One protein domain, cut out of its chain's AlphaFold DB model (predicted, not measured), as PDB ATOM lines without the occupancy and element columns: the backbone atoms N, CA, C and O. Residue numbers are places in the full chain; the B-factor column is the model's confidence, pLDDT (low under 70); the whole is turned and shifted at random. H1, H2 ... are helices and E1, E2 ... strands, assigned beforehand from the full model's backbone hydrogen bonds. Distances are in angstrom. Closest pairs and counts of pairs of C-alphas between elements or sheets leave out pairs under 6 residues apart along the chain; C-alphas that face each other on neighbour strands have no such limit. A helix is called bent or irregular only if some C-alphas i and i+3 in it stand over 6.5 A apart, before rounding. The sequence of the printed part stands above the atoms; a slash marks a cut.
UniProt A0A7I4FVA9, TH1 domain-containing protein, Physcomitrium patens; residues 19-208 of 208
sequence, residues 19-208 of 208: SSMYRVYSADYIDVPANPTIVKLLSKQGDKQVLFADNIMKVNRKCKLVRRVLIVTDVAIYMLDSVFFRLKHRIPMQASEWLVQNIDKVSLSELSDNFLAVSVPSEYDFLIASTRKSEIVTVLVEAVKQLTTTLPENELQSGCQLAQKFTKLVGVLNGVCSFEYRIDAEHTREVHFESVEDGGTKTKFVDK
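AT A GLANCE: This is residues 19 to 208 of the 208 residues of the protein "TH1 domain-containing protein" of Physcomitrium patens (UniProt A0A7I4FVA9). A large sheet of eight strands curls like part of a barrel round one helix, H2, and H3 folds back beside H2 as a helical hairpin. A small sheet, E9 E10 E11, packs partly face to face on the large one at E5, E6 and E7, its strands crossed to theirs, while H1 packs near E2 and E3. The printed part has 190 residues, with three named helices and eleven named strands in the order H1 E1 E2 E3 E4 E5 E6 E7 H2 H3 E8 E9 E10 E11, class mixed, helices and strands. The large sheet, order E4 E3 E2 E1 E7 E6 E5 E8, is mixed; the small one is antiparallel. The whole is compact and rounded, with a radius of gyration of the C-alphas of 16.8 A and spans of 46 by 45 by 41 A.

IN THESE COORDINATES: Find C-alpha 50 at (224.807, 161.748, 227.296), where E1, residues 50 to 59, begins; it is 23.6 A long and bends by 68 degrees at residue 55. Next come E2, residues 65 to 73, 23.7 A, E3, residues 76 to 81, and E4, residues 87 to 92. E5 is residues 105 to 109, E6 115 to 119 and E7 126 to 129. From C-alpha 133 at (220.087, 175.063, 236.612), H2, residues 133 to 149, runs 24.4 A. H3, residues 153 to 166, 20.7 A, is irregular: C-alphas 154 and 157 are 8.4 A apart. E8 is residues 167 to 170, E9 176 to 182, E10 188 to 195, and E11, residues 201 to 207, ends at (237.529, 188.506, 245.917). Before E1 lies H1, residues 36 to 45.

HOW THE PARTS SIT: E1 E2 E3 E4, E5 E6 E7 and E9 E10 E11 are meanders, each strand the antiparallel neighbour of the one before. Within hydrogen-bond range look for N 54 and O 70, 3.0 A, between E1 and E2, N 57 and O 129, 3.0 A, between antiparallel E1 and E7, and N 168 and O 106, 2.8 A, between parallel E5 and E8. E7, H2 H3 and E8 make a split strand-helix-strand unit, with E6 and E5 between its strands; its crossover is right-handed. H2 is on the large sheet; its closest C-alphas to E1 are Leu 51 and Val 139, 6.7 A. H2 and H3 touch, closest at C-alphas Lys 145 and Gly 159, 5.7 A, at a shallow tilt of 25 degrees, opposite ways. H3 only grazes the sheet with residues 162 to 166. H1 is on it at a height of 9.5 A. The two sheets form a sandwich, face to face, their strands at 71 degrees; Ser 109 of E5 and Cys 177 of E9 have C-alphas 6.2 A apart, the closest of that pair. Every O i to N i+4 pair is within range in H1 and H2, but 5 of 10 in H3.

THE WHOLE: The C-alphas farthest apart, Pro 152 and Glu 197, are 51.1 A apart. The printed part has no cut, and the link from E4 to E5 is long, 12 residues. Mean pLDDT of the printed part is 84.5; look for values under 70 at residues 19 to 24, 95 to 101 and 148 to 165.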
ATOM      1  N   SER A  19     207.901 178.771 235.315       46.12
ATOM      2  CA  SER A  19     208.344 178.206 234.031       46.12
ATOM      3  C   SER A  19     209.305 177.015 234.141       46.12
ATOM      4  O   SER A  19     209.459 176.272 233.177       46.12
ATOM      5  N   SER A  20     209.960 176.826 235.291       56.12
ATOM      6  CA  SER A  20     210.848 175.683 235.537       56.12
ATOM      7  C   SER A  20     210.133 174.473 236.137       56.12
ATOM      8  O   SER A  20     210.646 173.370 236.005       56.12
ATOM      9  N   MET A  21     208.965 174.657 236.764       54.09
ATOM     10  CA  MET A  21     208.232 173.564 237.419       54.09
ATOM     11  C   MET A  21     207.531 172.633 236.423       54.09
ATOM     12  O   MET A  21     207.469 171.437 236.664       54.09
ATOM     13  N   TYR A  22     207.060 173.164 235.291       57.22
ATOM     14  CA  TYR A  22     206.301 172.401 234.284       57.22
ATOM     15  C   TYR A  22     207.107 172.085 233.018       57.22
ATOM     16  O   TYR A  22     206.545 171.728 231.983       57.22
ATOM     17  N   ARG A  23     208.429 172.283 233.049       62.47
ATOM     18  CA  ARG A  23     209.268 172.091 231.865       62.47
ATOM     19  C   ARG A  23     209.537 170.603 231.652       62.47
ATOM     20  O   ARG A  23     210.087 169.950 232.527       62.47
ATOM     21  N   VAL A  24     209.230 170.101 230.456       63.88
ATOM     22  CA  VAL A  24     209.693 168.779 230.019       63.88
ATOM     23  C   VAL A  24     211.208 168.845 229.802       63.88
ATOM     24  O   VAL A  24     211.686 169.654 229.000       63.88
ATOM     25  N   TYR A  25     211.962 168.033 230.544       75.00
ATOM     26  CA  TYR A  25     213.415 167.925 230.414       75.00
ATOM     27  C   TYR A  25     213.782 167.156 229.141       75.00
ATOM     28  O   TYR A  25     213.345 166.024 228.943       75.00
ATOM     29  N   SER A  26     214.561 167.797 228.266       77.75
ATOM     30  CA  SER A  26     214.998 167.221 226.986       77.75
ATOM     31  C   SER A  26     216.329 166.480 227.098       77.75
ATOM     32  O   SER A  26     216.657 165.727 226.185       77.75
ATOM     33  N   ALA A  27     217.093 166.702 228.177       86.50
ATOM     34  CA  ALA A  27     218.476 166.257 228.376       86.50
ATOM     35  C   ALA A  27     219.476 166.814 227.340       86.50
ATOM     36  O   ALA A  27     220.428 167.485 227.726       86.50
ATOM     37  N   ASP A  28     219.262 166.620 226.039       93.56
ATOM     38  CA  ASP A  28     220.097 167.160 224.961       93.56
ATOM     39  C   ASP A  28     219.435 168.373 224.286       93.56
ATOM     40  O   ASP A  28     218.390 168.265 223.646       93.56
ATOM     41  N   TYR A  29     220.049 169.547 224.442       95.38
ATOM     42  CA  TYR A  29     219.586 170.822 223.886       95.38
ATOM     43  C   TYR A  29     220.482 171.367 222.774       95.38
ATOM     44  O   TYR A  29     220.252 172.483 222.297       95.38
ATOM     45  N   ILE A  30     221.526 170.631 222.395       94.69
ATOM     46  CA  ILE A  30     222.460 171.030 221.336       94.69
ATOM     47  C   ILE A  30     222.528 170.024 220.192       94.69
ATOM     48  O   ILE A  30     223.287 170.268 219.258       94.69
ATOM     49  N   ASP A  31     221.747 168.945 220.277       94.31
ATOM     50  CA  ASP A  31     221.723 167.852 219.311       94.31
ATOM     51  C   ASP A  31     223.131 167.262 219.133       94.31
ATOM     52  O   ASP A  31     223.777 167.377 218.089       94.31
ATOM     53  N   VAL A  32     223.656 166.678 220.217       95.12
ATOM     54  CA  VAL A  32     224.984 166.051 220.253       95.12
ATOM     55  C   VAL A  32     225.191 165.070 219.089       95.12
ATOM     56  O   VAL A  32     226.258 165.155 218.469       95.12
ATOM     57  N   PRO A  33     224.233 164.185 218.731       94.25
ATOM     58  CA  PRO A  33     224.386 163.272 217.596       94.25
ATOM     59  C   PRO A  33     224.640 163.975 216.257       94.25
ATOM     60  O   PRO A  33     225.374 163.445 215.422       94.25
ATOM     61  N   ALA A  34     224.098 165.182 216.058       94.69
ATOM     62  CA  ALA A  34     224.313 165.972 214.847       94.69
ATOM     63  C   ALA A  34     225.693 166.651 214.785       94.69
ATOM     64  O   ALA A  34     226.037 167.245 213.761       94.69
ATOM     65  N   ASN A  35     226.511 166.565 215.841       95.31
ATOM     66  CA  ASN A  35     227.840 167.168 215.895       95.31
ATOM     67  C   ASN A  35     228.966 166.111 215.893       95.31
ATOM     68  O   ASN A  35     229.367 165.621 216.956       95.31
ATOM     69  N   PRO A  36     229.590 165.827 214.731       95.62
ATOM     70  CA  PRO A  36     230.632 164.804 214.615       95.62
ATOM     71  C   PRO A  36     231.855 165.043 215.506       95.62
ATOM     72  O   PRO A  36     232.535 164.093 215.894       95.62
ATOM     73  N   THR A  37     232.157 166.304 215.838       95.94
ATOM     74  CA  THR A  37     233.304 166.647 216.693       95.94
ATOM     75  C   THR A  37     233.066 166.179 218.125       95.94
ATOM     76  O   THR A  37     233.965 165.602 218.738       95.94
ATOM     77  N   ILE A  38     231.852 166.393 218.639       96.69
ATOM     78  CA  ILE A  38     231.457 165.958 219.980       96.69
ATOM     79  C   ILE A  38     231.330 164.435 220.014       96.69
ATOM     80  O   ILE A  38     231.919 163.809 220.890       96.69
ATOM     81  N   VAL A  39     230.657 163.828 219.030       96.12
ATOM     82  CA  VAL A  39     230.515 162.363 218.946       96.12
ATOM     83  C   VAL A  39     231.886 161.685 218.959       96.12
ATOM     84  O   VAL A  39     232.140 160.816 219.788       96.12
ATOM     85  N   LYS A  40     232.824 162.145 218.121       96.50
ATOM     86  CA  LYS A  40     234.188 161.598 218.078       96.50
ATOM     87  C   LYS A  40     234.939 161.775 219.401       96.50
ATOM     88  O   LYS A  40     235.723 160.901 219.770       96.50
ATOM     89  N   LEU A  41     234.737 162.899 220.096       96.69
ATOM     90  CA  LEU A  41     235.331 163.144 221.411       96.69
ATOM     91  C   LEU A  41     234.820 162.129 222.442       96.69
ATOM     92  O   LEU A  41     235.645 161.492 223.092       96.69
ATOM     93  N   LEU A  42     233.500 161.970 222.555       96.00
ATOM     94  CA  LEU A  42     232.862 161.068 223.519       96.00
ATOM     95  C   LEU A  42     233.214 159.601 223.231       96.00
ATOM     96  O   LEU A  42     233.664 158.881 224.118       96.00
ATOM     97  N   SER A  43     233.165 159.177 221.962       94.50
ATOM     98  CA  SER A  43     233.571 157.817 221.579       94.50
ATOM     99  C   SER A  43     235.032 157.517 221.925       94.50
ATOM    100  O   SER A  43     235.347 156.405 222.338       94.50
ATOM    101  N   LYS A  44     235.941 158.497 221.797       94.81
ATOM    102  CA  LYS A  44     237.357 158.329 222.172       94.81
ATOM    103  C   LYS A  44     237.548 158.165 223.684       94.81
ATOM    104  O   LYS A  44     238.509 157.524 224.100       94.81
ATOM    105  N   GLN A  45     236.687 158.784 224.487       93.00
ATOM    106  CA  GLN A  45     236.733 158.724 225.949       93.00
ATOM    107  C   GLN A  45     235.938 157.540 226.521       93.00
ATOM    108  O   GLN A  45     236.049 157.258 227.712       93.00
ATOM    109  N   GLY A  46     235.194 156.820 225.674       90.94
ATOM    110  CA  GLY A  46     234.413 155.652 226.066       90.94
ATOM    111  C   GLY A  46     233.095 155.988 226.763       90.94
ATOM    112  O   GLY A  46     232.528 155.099 227.395       90.94
ATOM    113  N   ASP A  47     232.611 157.232 226.664       91.56
ATOM    114  CA  ASP A  47     231.297 157.609 227.195       91.56
ATOM    115  C   ASP A  47     230.199 156.929 226.373       91.56
ATOM    116  O   ASP A  47     230.234 156.927 225.135       91.56
ATOM    117  N   LYS A  48     229.215 156.348 227.060       85.88
ATOM    118  CA  LYS A  48     228.145 155.574 226.418       85.88
ATOM    119  C   LYS A  48     226.846 156.352 226.355       85.88
ATOM    120  O   LYS A  48     226.044 156.121 225.452       85.88
ATOM    121  N   GLN A  49     226.641 157.270 227.296       90.31
ATOM    122  CA  GLN A  49     225.390 157.990 227.432       90.31
ATOM    123  C   GLN A  49     225.629 159.470 227.722       90.31
ATOM    124  O   GLN A  49     226.351 159.842 228.641       90.31
ATOM    125  N   VAL A  50     224.953 160.329 226.958       94.75
ATOM    126  CA  VAL A  50     224.807 161.748 227.296       94.75
ATOM    127  C   VAL A  50     223.599 161.886 228.217       94.75
ATOM    128  O   VAL A  50     222.487 161.525 227.839       94.75
ATOM    129  N   LEU A  51     223.824 162.399 229.425       94.31
ATOM    130  CA  LEU A  51     222.785 162.645 230.429       94.31
ATOM    131  C   LEU A  51     222.257 164.082 230.363       94.31
ATOM    132  O   LEU A  51     221.104 164.337 230.692       94.31
ATOM    133  N   PHE A  52     223.100 165.026 229.942       97.00
ATOM    134  CA  PHE A  52     222.714 166.415 229.709       97.00
ATOM    135  C   PHE A  52     223.670 167.086 228.720       97.00
ATOM    136  O   PHE A  52     224.878 166.869 228.798       97.00
ATOM    137  N   ALA A  53     223.172 167.956 227.843       97.50
ATOM    138  CA  ALA A  53     223.998 168.797 226.984       97.50
ATOM    139  C   ALA A  53     223.326 170.145 226.689       97.50
ATOM    140  O   ALA A  53     222.206 170.195 226.186       97.50
ATOM    141  N   ASP A  54     224.007 171.257 226.975       97.69
ATOM    142  CA  ASP A  54     223.473 172.606 226.737       97.69
ATOM    143  C   ASP A  54     224.579 173.660 226.571       97.69
ATOM    144  O   ASP A  54     225.733 173.490 226.979       97.69
ATOM    145  N   ASN A  55     224.206 174.806 226.005       96.88
ATOM    146  CA  ASN A  55     225.008 176.021 226.057       96.88
ATOM    147  C   ASN A  55     224.824 176.718 227.411       96.88
ATOM    148  O   ASN A  55     223.721 177.130 227.760       96.88
ATOM    149  N   ILE A  56     225.921 176.935 228.133       97.12
ATOM    150  CA  ILE A  56     225.924 177.618 229.431       97.12
ATOM    151  C   ILE A  56     226.865 178.824 229.433       97.12
ATOM    152  O   ILE A  56     227.702 179.003 228.540       97.12
ATOM    153  N   MET A  57     226.752 179.654 230.469       97.44
ATOM    154  CA  MET A  57     227.655 180.777 230.712       97.44
ATOM    155  C   MET A  57     228.613 180.438 231.852       97.44
ATOM    156  O   MET A  57     228.206 180.359 233.004       97.44
ATOM    157  N   LYS A  58     229.901 180.248 231.556       96.06
ATOM    158  CA  LYS A  58     230.936 180.064 232.581       96.06
ATOM    159  C   LYS A  58     231.423 181.422 233.071       96.06
ATOM    160  O   LYS A  58     231.809 182.253 232.251       96.06
ATOM    161  N   VAL A  59     231.503 181.623 234.381       95.50
ATOM    162  CA  VAL A  59     232.202 182.779 234.952       95.50
ATOM    163  C   VAL A  59     233.703 182.500 234.907       95.50
ATOM    164  O   VAL A  59     234.183 181.510 235.457       95.50
ATOM    165  N   ASN A  60     234.465 183.332 234.199       93.25
ATOM    166  CA  ASN A  60     235.921 183.203 234.158       93.25
ATOM    167  C   ASN A  60     236.592 183.882 235.369       93.25
ATOM    168  O   ASN A  60     235.946 184.574 236.156       93.25
ATOM    169  N   ARG A  61     237.921 183.745 235.490       91.00
ATOM    170  CA  ARG A  61     238.691 184.364 236.586       91.00
ATOM    171  C   ARG A  61     238.541 185.889 236.669       91.00
ATOM    172  O   ARG A  61     238.658 186.443 237.752       91.00
ATOM    173  N   LYS A  62     238.208 186.561 235.563       91.12
ATOM    174  CA  LYS A  62     237.969 188.014 235.485       91.12
ATOM    175  C   LYS A  62     236.494 188.399 235.705       91.12
ATOM    176  O   LYS A  62     236.087 189.469 235.260       91.12
ATOM    177  N   CYS A  63     235.677 187.515 236.287       92.06
ATOM    178  CA  CYS A  63     234.234 187.704 236.507       92.06
ATOM    179  C   CYS A  63     233.412 187.940 235.229       92.06
ATOM    180  O   CYS A  63     232.291 188.437 235.291       92.06
ATOM    181  N   LYS A  64     233.941 187.583 234.051       93.25
ATOM    182  CA  LYS A  64     233.207 187.700 232.787       93.25
ATOM    183  C   LYS A  64     232.502 186.393 232.468       93.25
ATOM    184  O   LYS A  64     233.092 185.318 232.594       93.25
ATOM    185  N   LEU A  65     231.269 186.507 231.987       94.31
ATOM    186  CA  LEU A  65     230.517 185.381 231.456       94.31
ATOM    187  C   LEU A  65     231.060 185.008 230.076       94.31
ATOM    188  O   LEU A  65     231.153 185.842 229.178       94.31
ATOM    189  N   VAL A  66     231.432 183.744 229.916       96.44
ATOM    190  CA  VAL A  66     231.970 183.197 228.675       96.44
ATOM    191  C   VAL A  66     231.149 181.979 228.280       96.44
ATOM    192  O   VAL A  66     231.026 181.028 229.053       96.44
ATOM    193  N   ARG A  67     230.629 181.983 227.052       97.25
ATOM    194  CA  ARG A  67     229.815 180.884 226.531       97.25
ATOM    195  C   ARG A  67     230.638 179.599 226.393       97.25
ATOM    196  O   ARG A  67     231.728 179.590 225.799       97.25
ATOM    197  N   ARG A  68     230.108 178.503 226.926       97.75
ATOM    198  CA  ARG A  68     230.671 177.149 226.849       97.75
ATOM    199  C   ARG A  68     229.555 176.155 226.571       97.75
ATOM    200  O   ARG A  68     228.397 176.436 226.853       97.75
ATOM    201  N   VAL A  69     229.926 175.005 226.040       98.00
ATOM    202  CA  VAL A  69     229.037 173.845 225.999       98.00
ATOM    203  C   VAL A  69     229.347 172.991 227.221       98.00
ATOM    204  O   VAL A  69     230.511 172.649 227.439       98.00
ATOM    205  N   LEU A  70     228.324 172.701 228.018       98.19
ATOM    206  CA  LEU A  70     228.382 171.747 229.120       98.19
ATOM    207  C   LEU A  70     227.771 170.437 228.638       98.19
ATOM    208  O   LEU A  70     226.650 170.452 228.137       98.19
ATOM    209  N   ILE A  71     228.490 169.334 228.816       97.50
ATOM    210  CA  ILE A  71     227.971 167.983 228.586       97.50
ATOM    211  C   ILE A  71     228.209 167.179 229.856       97.50
ATOM    212  O   ILE A  71     229.326 167.155 230.365       97.50
ATOM    213  N   VAL A  72     227.172 166.531 230.366       95.62
ATOM    214  CA  VAL A  72     227.259 165.550 231.446       95.62
ATOM    215  C   VAL A  72     226.963 164.187 230.840       95.62
ATOM    216  O   VAL A  72     226.007 164.037 230.079       95.62
ATOM    217  N   THR A  73     227.801 163.211 231.153       93.75
ATOM    218  CA  THR A  73     227.688 161.825 230.684       93.75
ATOM    219  C   THR A  73     227.653 160.872 231.873       93.75
ATOM    220  O   THR A  73     227.781 161.308 233.017       93.75
ATOM    221  N   ASP A  74     227.528 159.578 231.598       87.56
ATOM    222  CA  ASP A  74     227.670 158.511 232.589       87.56
ATOM    223  C   ASP A  74     229.083 158.419 233.199       87.56
ATOM    224  O   ASP A  74     229.245 157.851 234.276       87.56
ATOM    225  N   VAL A  75     230.103 159.001 232.552       87.75
ATOM    226  CA  VAL A  75     231.515 158.846 232.952       87.75
ATOM    227  C   VAL A  75     232.189 160.162 233.344       87.75
ATOM    228  O   VAL A  75     233.146 160.153 234.119       87.75
ATOM    229  N   ALA A  76     231.772 161.307 232.802       92.56
ATOM    230  CA  ALA A  76     232.440 162.589 233.030       92.56
ATOM    231  C   ALA A  76     231.570 163.821 232.732       92.56
ATOM    232  O   ALA A  76     230.607 163.780 231.962       92.56
ATOM    233  N   ILE A  77     231.997 164.960 233.281       94.62
ATOM    234  CA  ILE A  77     231.524 166.294 232.905       94.62
ATOM    235  C   ILE A  77     232.526 166.922 231.937       94.62
ATOM    236  O   ILE A  77     233.723 167.003 232.217       94.62
ATOM    237  N   TYR A  78     232.032 167.439 230.820       96.81
ATOM    238  CA  TYR A  78     232.812 168.114 229.795       96.81
ATOM    239  C   TYR A  78     232.426 169.583 229.693       96.81
ATOM    240  O   TYR A  78     231.253 169.946 229.640       96.81
ATOM    241  N   MET A  79     233.446 170.425 229.576       96.75
ATOM    242  CA  MET A  79     233.314 171.832 229.229       96.75
ATOM    243  C   MET A  79     234.045 172.084 227.917       96.75
ATOM    244  O   MET A  79     235.277 172.006 227.852       96.75
ATOM    245  N   LEU A  80     233.290 172.409 226.871       97.88
ATOM    246  CA  LEU A  80     233.817 172.658 225.532       97.88
ATOM    247  C   LEU A  80     233.727 174.141 225.165       97.88
ATOM    248  O   LEU A  80     232.899 174.904 225.673       97.88
ATOM    249  N   ASP A  81     234.598 174.556 224.251       96.50
ATOM    250  CA  ASP A  81     234.431 175.807 223.520       96.50
ATOM    251  C   ASP A  81     233.098 175.813 222.757       96.50
ATOM    252  O   ASP A  81     232.733 174.810 222.154       96.50
ATOM    253  N   SER A  82     232.373 176.931 222.778       94.75
ATOM    254  CA  SER A  82     231.034 177.007 222.177       94.75
ATOM    255  C   SER A  82     231.030 177.210 220.662       94.75
ATOM    256  O   SER A  82     229.977 177.068 220.051       94.75
ATOM    257  N   VAL A  83     232.176 177.536 220.058       93.31
ATOM    258  CA  VAL A  83     232.294 177.753 218.609       93.31
ATOM    259  C   VAL A  83     232.900 176.524 217.946       93.31
ATOM    260  O   VAL A  83     232.355 175.999 216.984       93.31
ATOM    261  N   PHE A  84     234.028 176.049 218.476       94.06
ATOM    262  CA  PHE A  84     234.802 174.972 217.853       94.06
ATOM    263  C   PHE A  84     234.692 173.627 218.574       94.06
ATOM    264  O   PHE A  84     235.411 172.700 218.211       94.06
ATOM    265  N   PHE A  85     233.885 173.528 219.637       96.06
ATOM    266  CA  PHE A  85     233.697 172.306 220.436       96.06
ATOM    267  C   PHE A  85     235.003 171.686 220.957       96.06
ATOM    268  O   PHE A  85     235.074 170.506 221.292       96.06
ATOM    269  N   ARG A  86     236.066 172.496 221.061       95.25
ATOM    270  CA  ARG A  86     237.358 172.058 221.595       95.25
ATOM    271  C   ARG A  86     237.224 171.824 223.091       95.25
ATOM    272  O   ARG A  86     236.752 172.713 223.803       95.25
ATOM    273  N   LEU A  87     237.709 170.678 223.562       96.81
ATOM    274  CA  LEU A  87     237.744 170.351 224.982       96.81
ATOM    275  C   LEU A  87     238.547 171.407 225.752       96.81
ATOM    276  O   LEU A  87     239.726 171.625 225.478       96.81
ATOM    277  N   LYS A  88     237.890 172.093 226.692       95.25
ATOM    278  CA  LYS A  88     238.534 173.049 227.603       95.25
ATOM    279  C   LYS A  88     238.799 172.432 228.957       95.25
ATOM    280  O   LYS A  88     239.791 172.788 229.581       95.25
ATOM    281  N   HIS A  89     237.907 171.560 229.406       93.88
ATOM    282  CA  HIS A  89     238.077 170.852 230.658       93.88
ATOM    283  C   HIS A  89     237.212 169.587 230.696       93.88
ATOM    284  O   HIS A  89     236.138 169.563 230.091       93.88
ATOM    285  N   ARG A  90     237.693 168.558 231.395       93.94
ATOM    286  CA  ARG A  90     237.006 167.285 231.619       93.94
ATOM    287  C   ARG A  90     237.173 166.915 233.085       93.94
ATOM    288  O   ARG A  90     238.305 166.827 233.540       93.94
ATOM    289  N   ILE A  91     236.065 166.643 233.763       91.25
ATOM    290  CA  ILE A  91     236.035 166.170 235.146       91.25
ATOM    291  C   ILE A  91     235.542 164.722 235.104       91.25
ATOM    292  O   ILE A  91     234.352 164.502 234.862       91.25
ATOM    293  N   PRO A  92     236.421 163.721 235.270       89.38
ATOM    294  CA  PRO A  92     235.999 162.329 235.337       89.38
ATOM    295  C   PRO A  92     235.101 162.110 236.559       89.38
ATOM    296  O   PRO A  92     235.460 162.494 237.666       89.38
ATOM    297  N   MET A  93     233.962 161.455 236.393       83.75
ATOM    298  CA  MET A  93     233.090 161.031 237.486       83.75
ATOM    299  C   MET A  93     233.423 159.579 237.822       83.75
ATOM    300  O   MET A  93     232.753 158.648 237.395       83.75
ATOM    301  N   GLN A  94     234.534 159.380 238.531       71.19
ATOM    302  CA  GLN A  94     234.916 158.057 239.021       71.19
ATOM    303  C   GLN A  94     234.345 157.846 240.418       71.19
ATOM    304  O   GLN A  94     234.552 158.674 241.309       71.19
ATOM    305  N   ALA A  95     233.640 156.731 240.592       61.81
ATOM    306  CA  ALA A  95     233.233 156.255 241.900       61.81
ATOM    307  C   ALA A  95     234.445 155.670 242.638       61.81
ATOM    308  O   ALA A  95     235.191 154.856 242.097       61.81
ATOM    309  N   SER A  96     234.614 156.090 243.882       56.09
ATOM    310  CA  SER A  96     235.376 155.397 244.919       56.09
ATOM    311  C   SER A  96     234.395 154.862 245.954       56.09
ATOM    312  O   SER A  96     233.259 155.331 245.974       56.09
ATOM    313  N   GLU A  97     234.846 153.974 246.847       51.62
ATOM    314  CA  GLU A  97     234.034 153.303 247.887       51.62
ATOM    315  C   GLU A  97     233.014 154.195 248.624       51.62
ATOM    316  O   GLU A  97     232.017 153.679 249.103       51.62
ATOM    317  N   TRP A  98     233.204 155.520 248.691       53.88
ATOM    318  CA  TRP A  98     232.258 156.424 249.352       53.88
ATOM    319  C   TRP A  98     232.047 157.792 248.667       53.88
ATOM    320  O   TRP A  98     231.307 158.635 249.172       53.88
ATOM    321  N   LEU A  99     232.709 158.080 247.537       54.75
ATOM    322  CA  LEU A  99     232.700 159.430 246.952       54.75
ATOM    323  C   LEU A  99     232.954 159.418 245.444       54.75
ATOM    324  O   LEU A  99     233.785 158.653 244.950       54.75
ATOM    325  N   VAL A 100     232.311 160.337 244.722       61.47
ATOM    326  CA  VAL A 100     232.770 160.728 243.383       61.47
ATOM    327  C   VAL A 100     234.039 161.556 243.564       61.47
ATOM    328  O   VAL A 100     233.967 162.721 243.941       61.47
ATOM    329  N   GLN A 101     235.213 160.962 243.327       66.25
ATOM    330  CA  GLN A 101     236.486 161.537 243.797       66.25
ATOM    331  C   GLN A 101     236.756 162.964 243.299       66.25
ATOM    332  O   GLN A 101     237.425 163.745 243.970       66.25
ATOM    333  N   ASN A 102     236.232 163.312 242.125       75.38
ATOM    334  CA  ASN A 102     236.519 164.590 241.482       75.38
ATOM    335  C   ASN A 102     235.420 165.640 241.681       75.38
ATOM    336  O   ASN A 102     235.573 166.754 241.194       75.38
ATOM    337  N   ILE A 103     234.312 165.321 242.359       81.56
ATOM    338  CA  ILE A 103     233.251 166.295 242.632       81.56
ATOM    339  C   ILE A 103     232.838 166.182 244.095       81.56
ATOM    340  O   ILE A 103     232.210 165.209 244.493       81.56
ATOM    341  N   ASP A 104     233.166 167.207 244.880       82.44
ATOM    342  CA  ASP A 104     232.820 167.270 246.306       82.44
ATOM    343  C   ASP A 104     231.355 167.660 246.501       82.44
ATOM    344  O   ASP A 104     230.581 166.967 247.158       82.44
ATOM    345  N   LYS A 105     230.959 168.780 245.891       86.81
ATOM    346  CA  LYS A 105     229.619 169.345 246.051       86.81
ATOM    347  C   LYS A 105     229.237 170.279 244.914       86.81
ATOM    348  O   LYS A 105     230.090 170.833 244.220       86.81
ATOM    349  N   VAL A 106     227.942 170.530 244.801       90.12
ATOM    350  CA  VAL A 106     227.333 171.570 243.983       90.12
ATOM    351  C   VAL A 106     226.694 172.601 244.911       90.12
ATOM    352  O   VAL A 106     225.790 172.272 245.675       90.12
ATOM    353  N   SER A 107     227.156 173.850 244.848       91.81
ATOM    354  CA  SER A 107     226.641 174.968 245.653       91.81
ATOM    355  C   SER A 107     225.670 175.824 244.846       91.81
ATOM    356  O   SER A 107     225.939 176.166 243.690       91.81
ATOM    357  N   LEU A 108     224.536 176.180 245.447       90.56
ATOM    358  CA  LEU A 108     223.493 176.990 244.817       90.56
ATOM    359  C   LEU A 108     222.724 177.811 245.853       90.56
ATOM    360  O   LEU A 108     222.531 177.386 246.987       90.56
ATOM    361  N   SER A 109     222.247 178.974 245.419       86.88
ATOM    362  CA  SER A 109     221.393 179.857 246.214       86.88
ATOM    363  C   SER A 109     219.931 179.388 246.216       86.88
ATOM    364  O   SER A 109     219.457 178.771 245.248       86.88
ATOM    365  N   GLU A 110     219.231 179.685 247.313       83.69
ATOM    366  CA  GLU A 110     217.774 179.533 247.469       83.69
ATOM    367  C   GLU A 110     216.964 180.519 246.618       83.69
ATOM    368  O   GLU A 110     215.775 180.296 246.372       83.69
ATOM    369  N   LEU A 111     217.607 181.589 246.137       84.00
ATOM    370  CA  LEU A 111     216.989 182.599 245.289       84.00
ATOM    371  C   LEU A 111     216.780 182.100 243.852       84.00
ATOM    372  O   LEU A 111     217.303 181.076 243.398       84.00
ATOM    373  N   SER A 112     216.011 182.877 243.093       80.62
ATOM    374  CA  SER A 112     215.689 182.570 241.700       80.62
ATOM    375  C   SER A 112     216.826 182.900 240.715       80.62
ATOM    376  O   SER A 112     216.585 183.120 239.533       80.62
ATOM    377  N   ASP A 113     218.089 182.923 241.136       88.69
ATOM    378  CA  ASP A 113     219.227 183.132 240.234       88.69
ATOM    379  C   ASP A 113     219.442 181.923 239.287       88.69
ATOM    380  O   ASP A 113     218.775 180.891 239.386       88.69
ATOM    381  N   ASN A 114     220.401 182.032 238.364       91.06
ATOM    382  CA  ASN A 114     220.752 180.966 237.414       91.06
ATOM    383  C   ASN A 114     222.115 180.310 237.689       91.06
ATOM    384  O   ASN A 114     222.550 179.475 236.899       91.06
ATOM    385  N   PHE A 115     222.797 180.682 238.769       94.12
ATOM    386  CA  PHE A 115     224.153 180.269 239.095       94.12
ATOM    387  C   PHE A 115     224.208 178.977 239.913       94.12
ATOM    388  O   PHE A 115     223.375 178.716 240.783       94.12
ATOM    389  N   LEU A 116     225.230 178.174 239.636       94.75
ATOM    390  CA  LEU A 116     225.641 177.031 240.445       94.75
ATOM    391  C   LEU A 116     227.167 176.897 240.380       94.75
ATOM    392  O   LEU A 116     227.767 177.160 239.333       94.75
ATOM    393  N   ALA A 117     227.791 176.495 241.485       95.00
ATOM    394  CA  ALA A 117     229.210 176.156 241.522       95.00
ATOM    395  C   ALA A 117     229.403 174.649 241.674       95.00
ATOM    396  O   ALA A 117     228.780 174.046 242.538       95.00
ATOM    397  N   VAL A 118     230.280 174.057 240.867       92.44
ATOM    398  CA  VAL A 118     230.719 172.660 241.001       92.44
ATOM    399  C   VAL A 118     232.094 172.658 241.653       92.44
ATOM    400  O   VAL A 118     233.032 173.219 241.084       92.44
ATOM    401  N   SER A 119     232.212 172.056 242.836       91.31
ATOM    402  CA  SER A 119     233.471 171.985 243.571       91.31
ATOM    403  C   SER A 119     234.274 170.750 243.184       91.31
ATOM    404  O   SER A 119     233.757 169.634 243.236       91.31
ATOM    405  N   VAL A 120     235.534 170.963 242.801       89.75
ATOM    406  CA  VAL A 120     236.441 169.925 242.283       89.75
ATOM    407  C   VAL A 120     237.705 169.913 243.143       89.75
ATOM    408  O   VAL A 120     238.600 170.722 242.905       89.75
ATOM    409  N   PRO A 121     237.797 169.059 244.181       84.94
ATOM    410  CA  PRO A 121     238.864 169.116 245.190       84.94
ATOM    411  C   PRO A 121     240.278 169.086 244.628       84.94
ATOM    412  O   PRO A 121     241.125 169.854 245.084       84.94
ATOM    413  N   SER A 122     240.495 168.234 243.626       82.50
ATOM    414  CA  SER A 122     241.770 168.040 242.934       82.50
ATOM    415  C   SER A 122     242.204 169.247 242.100       82.50
ATOM    416  O   SER A 122     243.365 169.323 241.700       82.50
ATOM    417  N   GLU A 123     241.299 170.192 241.843       86.12
ATOM    418  CA  GLU A 123     241.534 171.366 241.013       86.12
ATOM    419  C   GLU A 123     240.814 172.604 241.591       86.12
ATOM    420  O   GLU A 123     240.733 172.804 242.805       86.12
ATOM    421  N   TYR A 124     240.317 173.469 240.707       89.62
ATOM    422  CA  TYR A 124     239.537 174.655 241.024       89.62
ATOM    423  C   TYR A 124     238.062 174.439 240.693       89.62
ATOM    424  O   TYR A 124     237.697 173.610 239.858       89.62
ATOM    425  N   ASP A 125     237.201 175.227 241.323       93.75
ATOM    426  CA  ASP A 125     235.761 175.079 241.206       93.75
ATOM    427  C   ASP A 125     235.225 175.779 239.938       93.75
ATOM    428  O   ASP A 125     235.783 176.755 239.416       93.75
ATOM    429  N   PHE A 126     234.088 175.305 239.433       92.81
ATOM    430  CA  PHE A 126     233.425 175.869 238.258       92.81
ATOM    431  C   PHE A 126     232.170 176.623 238.645       92.81
ATOM    432  O   PHE A 126     231.165 176.000 238.958       92.81
ATOM    433  N   LEU A 127     232.184 177.950 238.512       96.00
ATOM    434  CA  LEU A 127     230.961 178.744 238.577       96.00
ATOM    435  C   LEU A 127     230.340 178.896 237.181       96.00
ATOM    436  O   LEU A 127     230.955 179.455 236.261       96.00
ATOM    437  N   ILE A 128     229.108 178.418 237.026       96.06
ATOM    438  CA  ILE A 128     228.338 178.510 235.783       96.06
ATOM    439  C   ILE A 128     226.967 179.132 236.029       96.06
ATOM    440  O   ILE A 128     226.431 179.054 237.130       96.06
ATOM    441  N   ALA A 129     226.390 179.716 234.983       95.19
ATOM    442  CA  ALA A 129     225.012 180.167 234.940       95.19
ATOM    443  C   ALA A 129     224.252 179.475 233.800       95.19
ATOM    444  O   ALA A 129     224.724 179.434 232.657       95.19
ATOM    445  N   SER A 130     223.068 178.945 234.110       94.06
ATOM    446  CA  SER A 130     222.163 178.306 233.152       94.06
ATOM    447  C   SER A 130     220.700 178.502 233.552       94.06
ATOM    448  O   SER A 130     220.335 178.378 234.721       94.06
ATOM    449  N   THR A 131     219.831 178.743 232.569       90.69
ATOM    450  CA  THR A 131     218.369 178.748 232.770       90.69
ATOM    451  C   THR A 131     217.819 177.352 233.071       90.69
ATOM    452  O   THR A 131     216.691 177.220 233.537       90.69
ATOM    453  N   ARG A 132     218.626 176.310 232.837       90.38
ATOM    454  CA  ARG A 132     218.345 174.903 233.144       90.38
ATOM    455  C   ARG A 132     219.070 174.432 234.411       90.38
ATOM    456  O   ARG A 132     219.292 173.240 234.579       90.38
ATOM    457  N   LYS A 133     219.421 175.355 235.323       89.62
ATOM    458  CA  LYS A 133     220.087 175.063 236.612       89.62
ATOM    459  C   LYS A 133     219.469 173.862 237.338       89.62
ATOM    460  O   LYS A 133     220.204 173.010 237.820       89.62
ATOM    461  N   SER A 134     218.139 173.794 237.424       86.12
ATOM    462  CA  SER A 134     217.444 172.704 238.125       86.12
ATOM    463  C   SER A 134     217.659 171.337 237.475       86.12
ATOM    464  O   SER A 134     217.911 170.370 238.186       86.12
ATOM    465  N   GLU A 135     217.626 171.265 236.145       90.06
ATOM    466  CA  GLU A 135     217.875 170.029 235.394       90.06
ATOM    467  C   GLU A 135     219.329 169.579 235.554       90.06
ATOM    468  O   GLU A 135     219.568 168.427 235.885       90.06
ATOM    469  N   ILE A 136     220.292 170.507 235.447       91.81
ATOM    470  CA  ILE A 136     221.719 170.210 235.663       91.81
ATOM    471  C   ILE A 136     221.944 169.602 237.051       91.81
ATOM    472  O   ILE A 136     222.618 168.585 237.171       91.81
ATOM    473  N   VAL A 137     221.378 170.206 238.101       89.31
ATOM    474  CA  VAL A 137     221.516 169.684 239.471       89.31
ATOM    475  C   VAL A 137     220.870 168.305 239.596       89.31
ATOM    476  O   VAL A 137     221.480 167.416 240.177       89.31
ATOM    477  N   THR A 138     219.679 168.112 239.024       86.88
ATOM    478  CA  THR A 138     218.972 166.820 239.049       86.88
ATOM    479  C   THR A 138     219.815 165.732 238.385       86.88
ATOM    480  O   THR A 138     220.093 164.714 239.010       86.88
ATOM    481  N   VAL A 139     220.317 165.997 237.175       90.00
ATOM    482  CA  VAL A 139     221.174 165.076 236.417       90.00
ATOM    483  C   VAL A 139     222.453 164.741 237.181       90.00
ATOM    484  O   VAL A 139     222.832 163.577 237.250       90.00
ATOM    485  N   LEU A 140     223.117 165.729 237.791       88.25
ATOM    486  CA  LEU A 140     224.329 165.479 238.576       88.25
ATOM    487  C   LEU A 140     224.045 164.637 239.824       88.25
ATOM    488  O   LEU A 140     224.803 163.717 240.119       88.25
ATOM    489  N   VAL A 141     222.955 164.918 240.540       84.12
ATOM    490  CA  VAL A 141     222.545 164.141 241.719       84.12
ATOM    491  C   VAL A 141     222.198 162.702 241.333       84.12
ATOM    492  O   VAL A 141     222.620 161.772 242.016       84.12
ATOM    493  N   GLU A 142     221.453 162.500 240.247       83.94
ATOM    494  CA  GLU A 142     221.106 161.167 239.747       83.94
ATOM    495  C   GLU A 142     222.337 160.394 239.274       83.94
ATOM    496  O   GLU A 142     222.495 159.232 239.646       83.94
ATOM    497  N   ALA A 143     223.248 161.039 238.542       83.44
ATOM    498  CA  ALA A 143     224.499 160.427 238.104       83.44
ATOM    499  C   ALA A 143     225.369 159.991 239.295       83.44
ATOM    500  O   ALA A 143     225.881 158.873 239.314       83.44
ATOM    501  N   VAL A 144     225.490 160.830 240.332       78.88
ATOM    502  CA  VAL A 144     226.206 160.478 241.572       78.88
ATOM    503  C   VAL A 144     225.539 159.296 242.272       78.88
ATOM    504  O   VAL A 144     226.226 158.349 242.645       78.88
ATOM    505  N   LYS A 145     224.206 159.310 242.413       77.81
ATOM    506  CA  LYS A 145     223.460 158.193 243.014       77.81
ATOM    507  C   LYS A 145     223.731 156.888 242.266       77.81
ATOM    508  O   LYS A 145     224.113 155.914 242.905       77.81
ATOM    509  N   GLN A 146     223.610 156.887 240.939       77.44
ATOM    510  CA  GLN A 146     223.834 155.701 240.105       77.44
ATOM    511  C   GLN A 146     225.252 155.136 240.265       77.44
ATOM    512  O   GLN A 146     225.415 153.932 240.462       77.44
ATOM    513  N   LEU A 147     226.265 156.007 240.269       74.31
ATOM    514  CA  LEU A 147     227.667 155.635 240.487       74.31
ATOM    515  C   LEU A 147     227.924 155.046 241.884       74.31
ATOM    516  O   LEU A 147     228.806 154.207 242.045       74.31
ATOM    517  N   THR A 148     227.162 155.466 242.897       66.12
ATOM    518  CA  THR A 148     227.266 154.912 244.258       66.12
ATOM    519  C   THR A 148     226.460 153.625 244.447       66.12
ATOM    520  O   THR A 148     226.881 152.760 245.202       66.12
ATOM    521  N   THR A 149     225.341 153.437 243.738       64.62
ATOM    522  CA  THR A 149     224.516 152.214 243.836       64.62
ATOM    523  C   THR A 149     225.140 150.986 243.176       64.62
ATOM    524  O   THR A 149     224.702 149.873 243.431       64.62
ATOM    525  N   THR A 150     226.159 151.160 242.332       61.25
ATOM    526  CA  THR A 150     226.942 150.046 241.770       61.25
ATOM    527  C   THR A 150     227.959 149.455 242.759       61.25
ATOM    528  O   THR A 150     228.676 148.520 242.408       61.25
ATOM    529  N   LEU A 151     228.043 150.001 243.977       58.88
ATOM    530  CA  LEU A 151     228.835 149.481 245.093       58.88
ATOM    531  C   LEU A 151     228.003 148.442 245.888       58.88
ATOM    532  O   LEU A 151     226.776 148.480 245.827       58.88
ATOM    533  N   PRO A 152     228.633 147.472 246.583       56.81
ATOM    534  CA  PRO A 152     227.943 146.331 247.201       56.81
ATOM    535  C   PRO A 152     226.765 146.701 248.132       56.81
ATOM    536  O   PRO A 152     226.815 147.682 248.868       56.81
ATOM    537  N   GLU A 153     225.721 145.856 248.126       52.44
ATOM    538  CA  GLU A 153     224.339 146.087 248.616       52.44
ATOM    539  C   GLU A 153     224.154 146.506 250.090       52.44
ATOM    540  O   GLU A 153     223.054 146.894 250.486       52.44
ATOM    541  N   ASN A 154     225.202 146.497 250.911       54.38
ATOM    542  CA  ASN A 154     225.096 146.766 252.349       54.38
ATOM    543  C   ASN A 154     224.893 148.260 252.693       54.38
ATOM    544  O   ASN A 154     224.761 148.598 253.868       54.38
ATOM    545  N   GLU A 155     224.860 149.159 251.699       51.09
ATOM    546  CA  GLU A 155     224.951 150.615 251.906       51.09
ATOM    547  C   GLU A 155     223.889 151.450 251.159       51.09
ATOM    548  O   GLU A 155     224.063 152.647 250.926       51.09
ATOM    549  N   LEU A 156     222.735 150.871 250.810       48.19
ATOM    550  CA  LEU A 156     221.671 151.583 250.076       48.19
ATOM    551  C   LEU A 156     221.111 152.813 250.837       48.19
ATOM    552  O   LEU A 156     220.684 153.792 250.225       48.19
ATOM    553  N   GLN A 157     221.183 152.809 252.175       47.56
ATOM    554  CA  GLN A 157     220.824 153.953 253.028       47.56
ATOM    555  C   GLN A 157     221.767 155.166 252.828       47.56
ATOM    556  O   GLN A 157     221.375 156.311 253.071       47.56
ATOM    557  N   SER A 158     222.998 154.928 252.356       52.09
ATOM    558  CA  SER A 158     224.077 155.916 252.228       52.09
ATOM    559  C   SER A 158     223.933 156.803 250.988       52.09
ATOM    560  O   SER A 158     224.237 157.995 251.050       52.09
ATOM    561  N   GLY A 159     223.398 156.275 249.880       53.56
ATOM    562  CA  GLY A 159     223.253 157.018 248.618       53.56
ATOM    563  C   GLY A 159     222.350 158.257 248.731       53.56
ATOM    564  O   GLY A 159     222.658 159.320 248.187       53.56
ATOM    565  N   CYS A 160     221.264 158.169 249.511       52.91
ATOM    566  CA  CYS A 160     220.389 159.316 249.786       52.91
ATOM    567  C   CYS A 160     221.060 160.388 250.663       52.91
ATOM    568  O   CYS A 160     220.900 161.578 250.390       52.91
ATOM    569  N   GLN A 161     221.847 160.003 251.677       55.59
ATOM    570  CA  GLN A 161     222.607 160.962 252.496       55.59
ATOM    571  C   GLN A 161     223.751 161.616 251.712       55.59
ATOM    572  O   GLN A 161     224.039 162.799 251.900       55.59
ATOM    573  N   LEU A 162     224.386 160.877 250.801       59.97
ATOM    574  CA  LEU A 162     225.409 161.402 249.898       59.97
ATOM    575  C   LEU A 162     224.838 162.451 248.945       59.97
ATOM    576  O   LEU A 162     225.422 163.520 248.817       59.97
ATOM    577  N   ALA A 163     223.662 162.215 248.361       57.59
ATOM    578  CA  ALA A 163     222.986 163.207 247.524       57.59
ATOM    579  C   ALA A 163     222.681 164.522 248.273       57.59
ATOM    580  O   ALA A 163     222.804 165.607 247.698       57.59
ATOM    581  N   GLN A 164     222.329 164.434 249.562       59.00
ATOM    582  CA  GLN A 164     222.119 165.602 250.424       59.00
ATOM    583  C   GLN A 164     223.428 166.339 250.738       59.00
ATOM    584  O   GLN A 164     223.449 167.564 250.719       59.00
ATOM    585  N   LYS A 165     224.533 165.621 250.976       64.88
ATOM    586  CA  LYS A 165     225.865 166.235 251.145       64.88
ATOM    587  C   LYS A 165     226.393 166.847 249.844       64.88
ATOM    588  O   LYS A 165     227.071 167.871 249.883       64.88
ATOM    589  N   PHE A 166     226.049 166.243 248.709       72.88
ATOM    590  CA  PHE A 166     226.472 166.674 247.382       72.88
ATOM    591  C   PHE A 166     225.834 168.003 246.973       72.88
ATOM    592  O   PHE A 166     226.465 168.786 246.274       72.88
ATOM    593  N   THR A 167     224.609 168.299 247.409       77.81
ATOM    594  CA  THR A 167     223.921 169.551 247.056       77.81
ATOM    595  C   THR A 167     223.925 170.508 248.242       77.81
ATOM    596  O   THR A 167     223.154 170.350 249.183       77.81
ATOM    597  N   LYS A 168     224.751 171.554 248.185       82.81
ATOM    598  CA  LYS A 168     224.755 172.623 249.187       82.81
ATOM    599  C   LYS A 168     223.807 173.738 248.756       82.81
ATOM    600  O   LYS A 168     224.171 174.609 247.962       82.81
ATOM    601  N   LEU A 169     222.594 173.709 249.298       79.00
ATOM    602  CA  LEU A 169     221.669 174.833 249.228       79.00
ATOM    603  C   LEU A 169     222.098 175.894 250.252       79.00
ATOM    604  O   LEU A 169     222.408 175.559 251.396       79.00
ATOM    605  N   VAL A 170     222.180 177.152 249.828       80.19
ATOM    606  CA  VAL A 170     222.633 178.249 250.684       80.19
ATOM    607  C   VAL A 170     221.497 179.226 250.931       80.19
ATOM    608  O   VAL A 170     220.929 179.779 249.987       80.19
ATOM    609  N   GLY A 171     221.200 179.419 252.214       77.38
ATOM    610  CA  GLY A 171     220.131 180.282 252.690       77.38
ATOM    611  C   GLY A 171     220.374 181.767 252.467       77.38
ATOM    612  O   GLY A 171     221.488 182.211 252.178       77.38
ATOM    613  N   VAL A 172     219.302 182.539 252.616       78.19
ATOM    614  CA  VAL A 172     219.335 184.004 252.602       78.19
ATOM    615  C   VAL A 172     219.493 184.516 254.034       78.19
ATOM    616  O   VAL A 172     218.675 184.209 254.900       78.19
ATOM    617  N   LEU A 173     220.503 185.348 254.277       75.62
ATOM    618  CA  LEU A 173     220.700 186.065 255.534       75.62
ATOM    619  C   LEU A 173     220.740 187.569 255.251       75.62
ATOM    620  O   LEU A 173     221.507 188.031 254.411       75.62
ATOM    621  N   ASN A 174     219.907 188.346 255.949       80.00
ATOM    622  CA  ASN A 174     219.803 189.801 255.761       80.00
ATOM    623  C   ASN A 174     219.557 190.222 254.295       80.00
ATOM    624  O   ASN A 174     220.110 191.211 253.824       80.00
ATOM    625  N   GLY A 175     218.750 189.451 253.560       77.06
ATOM    626  CA  GLY A 175     218.429 189.721 252.152       77.06
ATOM    627  C   GLY A 175     219.522 189.330 251.150       77.06
ATOM    628  O   GLY A 175     219.313 189.480 249.946       77.06
ATOM    629  N   VAL A 176     220.646 188.785 251.623       82.50
ATOM    630  CA  VAL A 176     221.766 188.331 250.796       82.50
ATOM    631  C   VAL A 176     221.913 186.818 250.922       82.50
ATOM    632  O   VAL A 176     221.947 186.270 252.021       82.50
ATOM    633  N   CYS A 177     222.030 186.125 249.797       89.38
ATOM    634  CA  CYS A 177     222.546 184.761 249.757       89.38
ATOM    635  C   CYS A 177     223.938 184.796 249.131       89.38
ATOM    636  O   CYS A 177     224.107 185.392 248.069       89.38
ATOM    637  N   SER A 178     224.935 184.164 249.743       91.62
ATOM    638  CA  SER A 178     226.278 184.114 249.170       91.62
ATOM    639  C   SER A 178     226.941 182.765 249.362       91.62
ATOM    640  O   SER A 178     226.706 182.070 250.346       91.62
ATOM    641  N   PHE A 179     227.779 182.370 248.407       92.94
ATOM    642  CA  PHE A 179     228.619 181.191 248.569       92.94
ATOM    643  C   PHE A 179     229.987 181.365 247.926       92.94
ATOM    644  O   PHE A 179     230.165 182.092 246.946       92.94
ATOM    645  N   GLU A 180     230.955 180.662 248.498       93.81
ATOM    646  CA  GLU A 180     232.342 180.663 248.059       93.81
ATOM    647  C   GLU A 180     232.617 179.577 247.020       93.81
ATOM    648  O   GLU A 180     231.985 178.515 247.014       93.81
ATOM    649  N   TYR A 181     233.594 179.847 246.158       93.75
ATOM    650  CA  TYR A 181     234.161 178.890 245.219       93.75
ATOM    651  C   TYR A 181     235.644 179.199 244.959       93.75
ATOM    652  O   TYR A 181     236.053 180.363 244.889       93.75
ATOM    653  N   ARG A 182     236.461 178.154 244.803       94.00
ATOM    654  CA  ARG A 182     237.901 178.267 244.530       94.00
ATOM    655  C   ARG A 182     238.145 178.591 243.060       94.00
ATOM    656  O   ARG A 182     237.680 177.881 242.174       94.00
ATOM    657  N   ILE A 183     238.890 179.657 242.788       92.62
ATOM    658  CA  ILE A 183     239.255 180.078 241.426       92.62
ATOM    659  C   ILE A 183     240.535 179.367 240.958       92.62
ATOM    660  O   ILE A 183     240.709 179.094 239.762       92.62
ATOM    661  N   ASP A 184     241.432 179.105 241.907       89.69
ATOM    662  CA  ASP A 184     242.659 178.320 241.794       89.69
ATOM    663  C   ASP A 184     243.111 177.833 243.181       89.69
ATOM    664  O   ASP A 184     242.318 177.834 244.120       89.69
ATOM    665  N   ALA A 185     244.353 177.352 243.283       86.69
ATOM    666  CA  ALA A 185     244.901 176.780 244.509       86.69
ATOM    667  C   ALA A 185     245.043 177.797 245.655       86.69
ATOM    668  O   ALA A 185     245.072 177.389 246.812       86.69
ATOM    669  N   GLU A 186     245.127 179.093 245.345       89.06
ATOM    670  CA  GLU A 186     245.416 180.147 246.323       89.06
ATOM    671  C   GLU A 186     244.246 181.120 246.496       89.06
ATOM    672  O   GLU A 186     244.101 181.725 247.554       89.06
ATOM    673  N   HIS A 187     243.380 181.251 245.487       90.69
ATOM    674  CA  HIS A 187     242.339 182.275 245.467       90.69
ATOM    675  C   HIS A 187     240.936 181.685 245.584       90.69
ATOM    676  O   HIS A 187     240.524 180.814 244.808       90.69
ATOM    677  N   THR A 188     240.156 182.258 246.497       94.19
ATOM    678  CA  THR A 188     238.723 181.992 246.653       94.19
ATOM    679  C   THR A 188     237.934 183.253 246.326       94.19
ATOM    680  O   THR A 188     238.375 184.373 246.571       94.19
ATOM    681  N   ARG A 189     236.749 183.079 245.745       94.69
ATOM    682  CA  ARG A 189     235.815 184.170 245.473       94.69
ATOM    683  C   ARG A 189     234.458 183.838 246.034       94.69
ATOM    684  O   ARG A 189     234.022 182.689 246.014       94.69
ATOM    685  N   GLU A 190     233.769 184.872 246.472       94.50
ATOM    686  CA  GLU A 190     232.391 184.785 246.907       94.50
ATOM    687  C   GLU A 190     231.470 185.404 245.856       94.50
ATOM    688  O   GLU A 190     231.736 186.483 245.313       94.50
ATOM    689  N   VAL A 191     230.379 184.709 245.548       94.00
ATOM    690  CA  VAL A 191     229.284 185.251 244.745       94.00
ATOM    691  C   VAL A 191     228.116 185.582 245.664       94.00
ATOM    692  O   VAL A 191     227.705 184.752 246.467       94.00
ATOM    693  N   HIS A 192     227.615 186.807 245.552       93.62
ATOM    694  CA  HIS A 192     226.522 187.365 246.344       93.62
ATOM    695  C   HIS A 192     225.285 187.526 245.464       93.62
ATOM    696  O   HIS A 192     225.388 188.007 244.332       93.62
ATOM    697  N   PHE A 193     224.131 187.151 245.998       92.38
ATOM    698  CA  PHE A 193     222.818 187.230 245.377       92.38
ATOM    699  C   PHE A 193     221.886 188.042 246.268       92.38
ATOM    700  O   PHE A 193     221.682 187.701 247.430       92.38
ATOM    701  N   GLU A 194     221.291 189.082 245.701       89.94
ATOM    702  CA  GLU A 194     220.341 189.961 246.384       89.94
ATOM    703  C   GLU A 194     219.029 189.977 245.603       89.94
ATOM    704  O   GLU A 194     219.032 190.166 244.381       89.94
ATOM    705  N   SER A 195     217.904 189.782 246.290       85.06
ATOM    706  CA  SER A 195     216.586 189.990 245.686       85.06
ATOM    707  C   SER A 195     216.377 191.472 245.384       85.06
ATOM    708  O   SER A 195     216.715 192.332 246.191       85.06
ATOM    709  N   VAL A 196     215.809 191.767 244.218       84.19
ATOM    710  CA  VAL A 196     215.446 193.126 243.796       84.19
ATOM    711  C   VAL A 196     213.925 193.262 243.857       84.19
ATOM    712  O   VAL A 196     213.224 192.269 243.663       84.19
ATOM    713  N   GLU A 197     213.417 194.470 244.112       79.00
ATOM    714  CA  GLU A 197     211.980 194.758 244.278       79.00
ATOM    715  C   GLU A 197     211.113 194.223 243.121       79.00
ATOM    716  O   GLU A 197     210.022 193.710 243.355       79.00
ATOM    717  N   ASP A 198     211.647 194.203 241.896       78.50
ATOM    718  CA  ASP A 198     210.965 193.699 240.692       78.50
ATOM    719  C   ASP A 198     210.919 192.155 240.579       78.50
ATOM    720  O   ASP A 198     210.610 191.602 239.521       78.50
ATOM    721  N   GLY A 199     211.301 191.422 241.629       72.38
ATOM    722  CA  GLY A 199     211.389 189.954 241.625       72.38
ATOM    723  C   GLY A 199     212.621 189.397 240.896       72.38
ATOM    724  O   GLY A 199     212.748 188.183 240.711       72.38
ATOM    725  N   GLY A 200     213.540 190.271 240.479       77.31
ATOM    726  CA  GLY A 200     214.845 189.906 239.931       77.31
ATOM    727  C   GLY A 200     215.857 189.514 241.011       77.31
ATOM    728  O   GLY A 200     215.629 189.669 242.208       77.31
ATOM    729  N   THR A 201     217.023 189.030 240.583       84.50
ATOM    730  CA  THR A 201     218.158 188.774 241.481       84.50
ATOM    731  C   THR A 201     219.396 189.472 240.939       84.50
ATOM    732  O   THR A 201     219.803 189.235 239.799       84.50
ATOM    733  N   LYS A 202     219.995 190.340 241.752       87.69
ATOM    734  CA  LYS A 202     221.265 191.009 241.472       87.69
ATOM    735  C   LYS A 202     222.413 190.098 241.891       87.69
ATOM    736  O   LYS A 202     222.323 189.420 242.909       87.69
ATOM    737  N   THR A 203     223.493 190.087 241.113       91.12
ATOM    738  CA  THR A 203     224.675 189.256 241.388       91.12
ATOM    739  C   THR A 203     225.929 190.114 241.489       91.12
ATOM    740  O   THR A 203     226.173 190.960 240.627       91.12
ATOM    741  N   LYS A 204     226.746 189.880 242.519       92.94
ATOM    742  CA  LYS A 204     228.035 190.549 242.736       92.94
ATOM    743  C   LYS A 204     229.126 189.523 243.038       92.94
ATOM    744  O   LYS A 204     228.876 188.529 243.708       92.94
ATOM    745  N   PHE A 205     230.336 189.781 242.551       93.44
ATOM    746  CA  PHE A 205     231.524 188.973 242.827       93.44
ATOM    747  C   PHE A 205     232.454 189.726 243.776       93.44
ATOM    748  O   PHE A 205     232.695 190.916 243.565       93.44
ATOM    749  N   VAL A 206     232.965 189.040 244.795       92.44
ATOM    750  CA  VAL A 206     233.864 189.600 245.811       92.44
ATOM    751  C   VAL A 206     235.075 188.681 245.952       92.44
ATOM    752  O   VAL A 206     234.920 187.504 246.273       92.44
ATOM    753  N   ASP A 207     236.265 189.209 245.667       89.62
ATOM    754  CA  ASP A 207     237.529 188.506 245.917       89.62
ATOM    755  C   ASP A 207     237.796 188.459 247.429       89.62
ATOM    756  O   ASP A 207     237.548 189.457 248.116       89.62
ATOM    757  N   LYS A 208     238.250 187.307 247.937       78.94
ATOM    758  CA  LYS A 208     238.651 187.112 249.338       78.94
ATOM    759  C   LYS A 208     240.159 186.973 249.468       78.94
ATOM    760  O   LYS A 208     240.771 186.404 248.537       78.94
TER     761      LYS A 208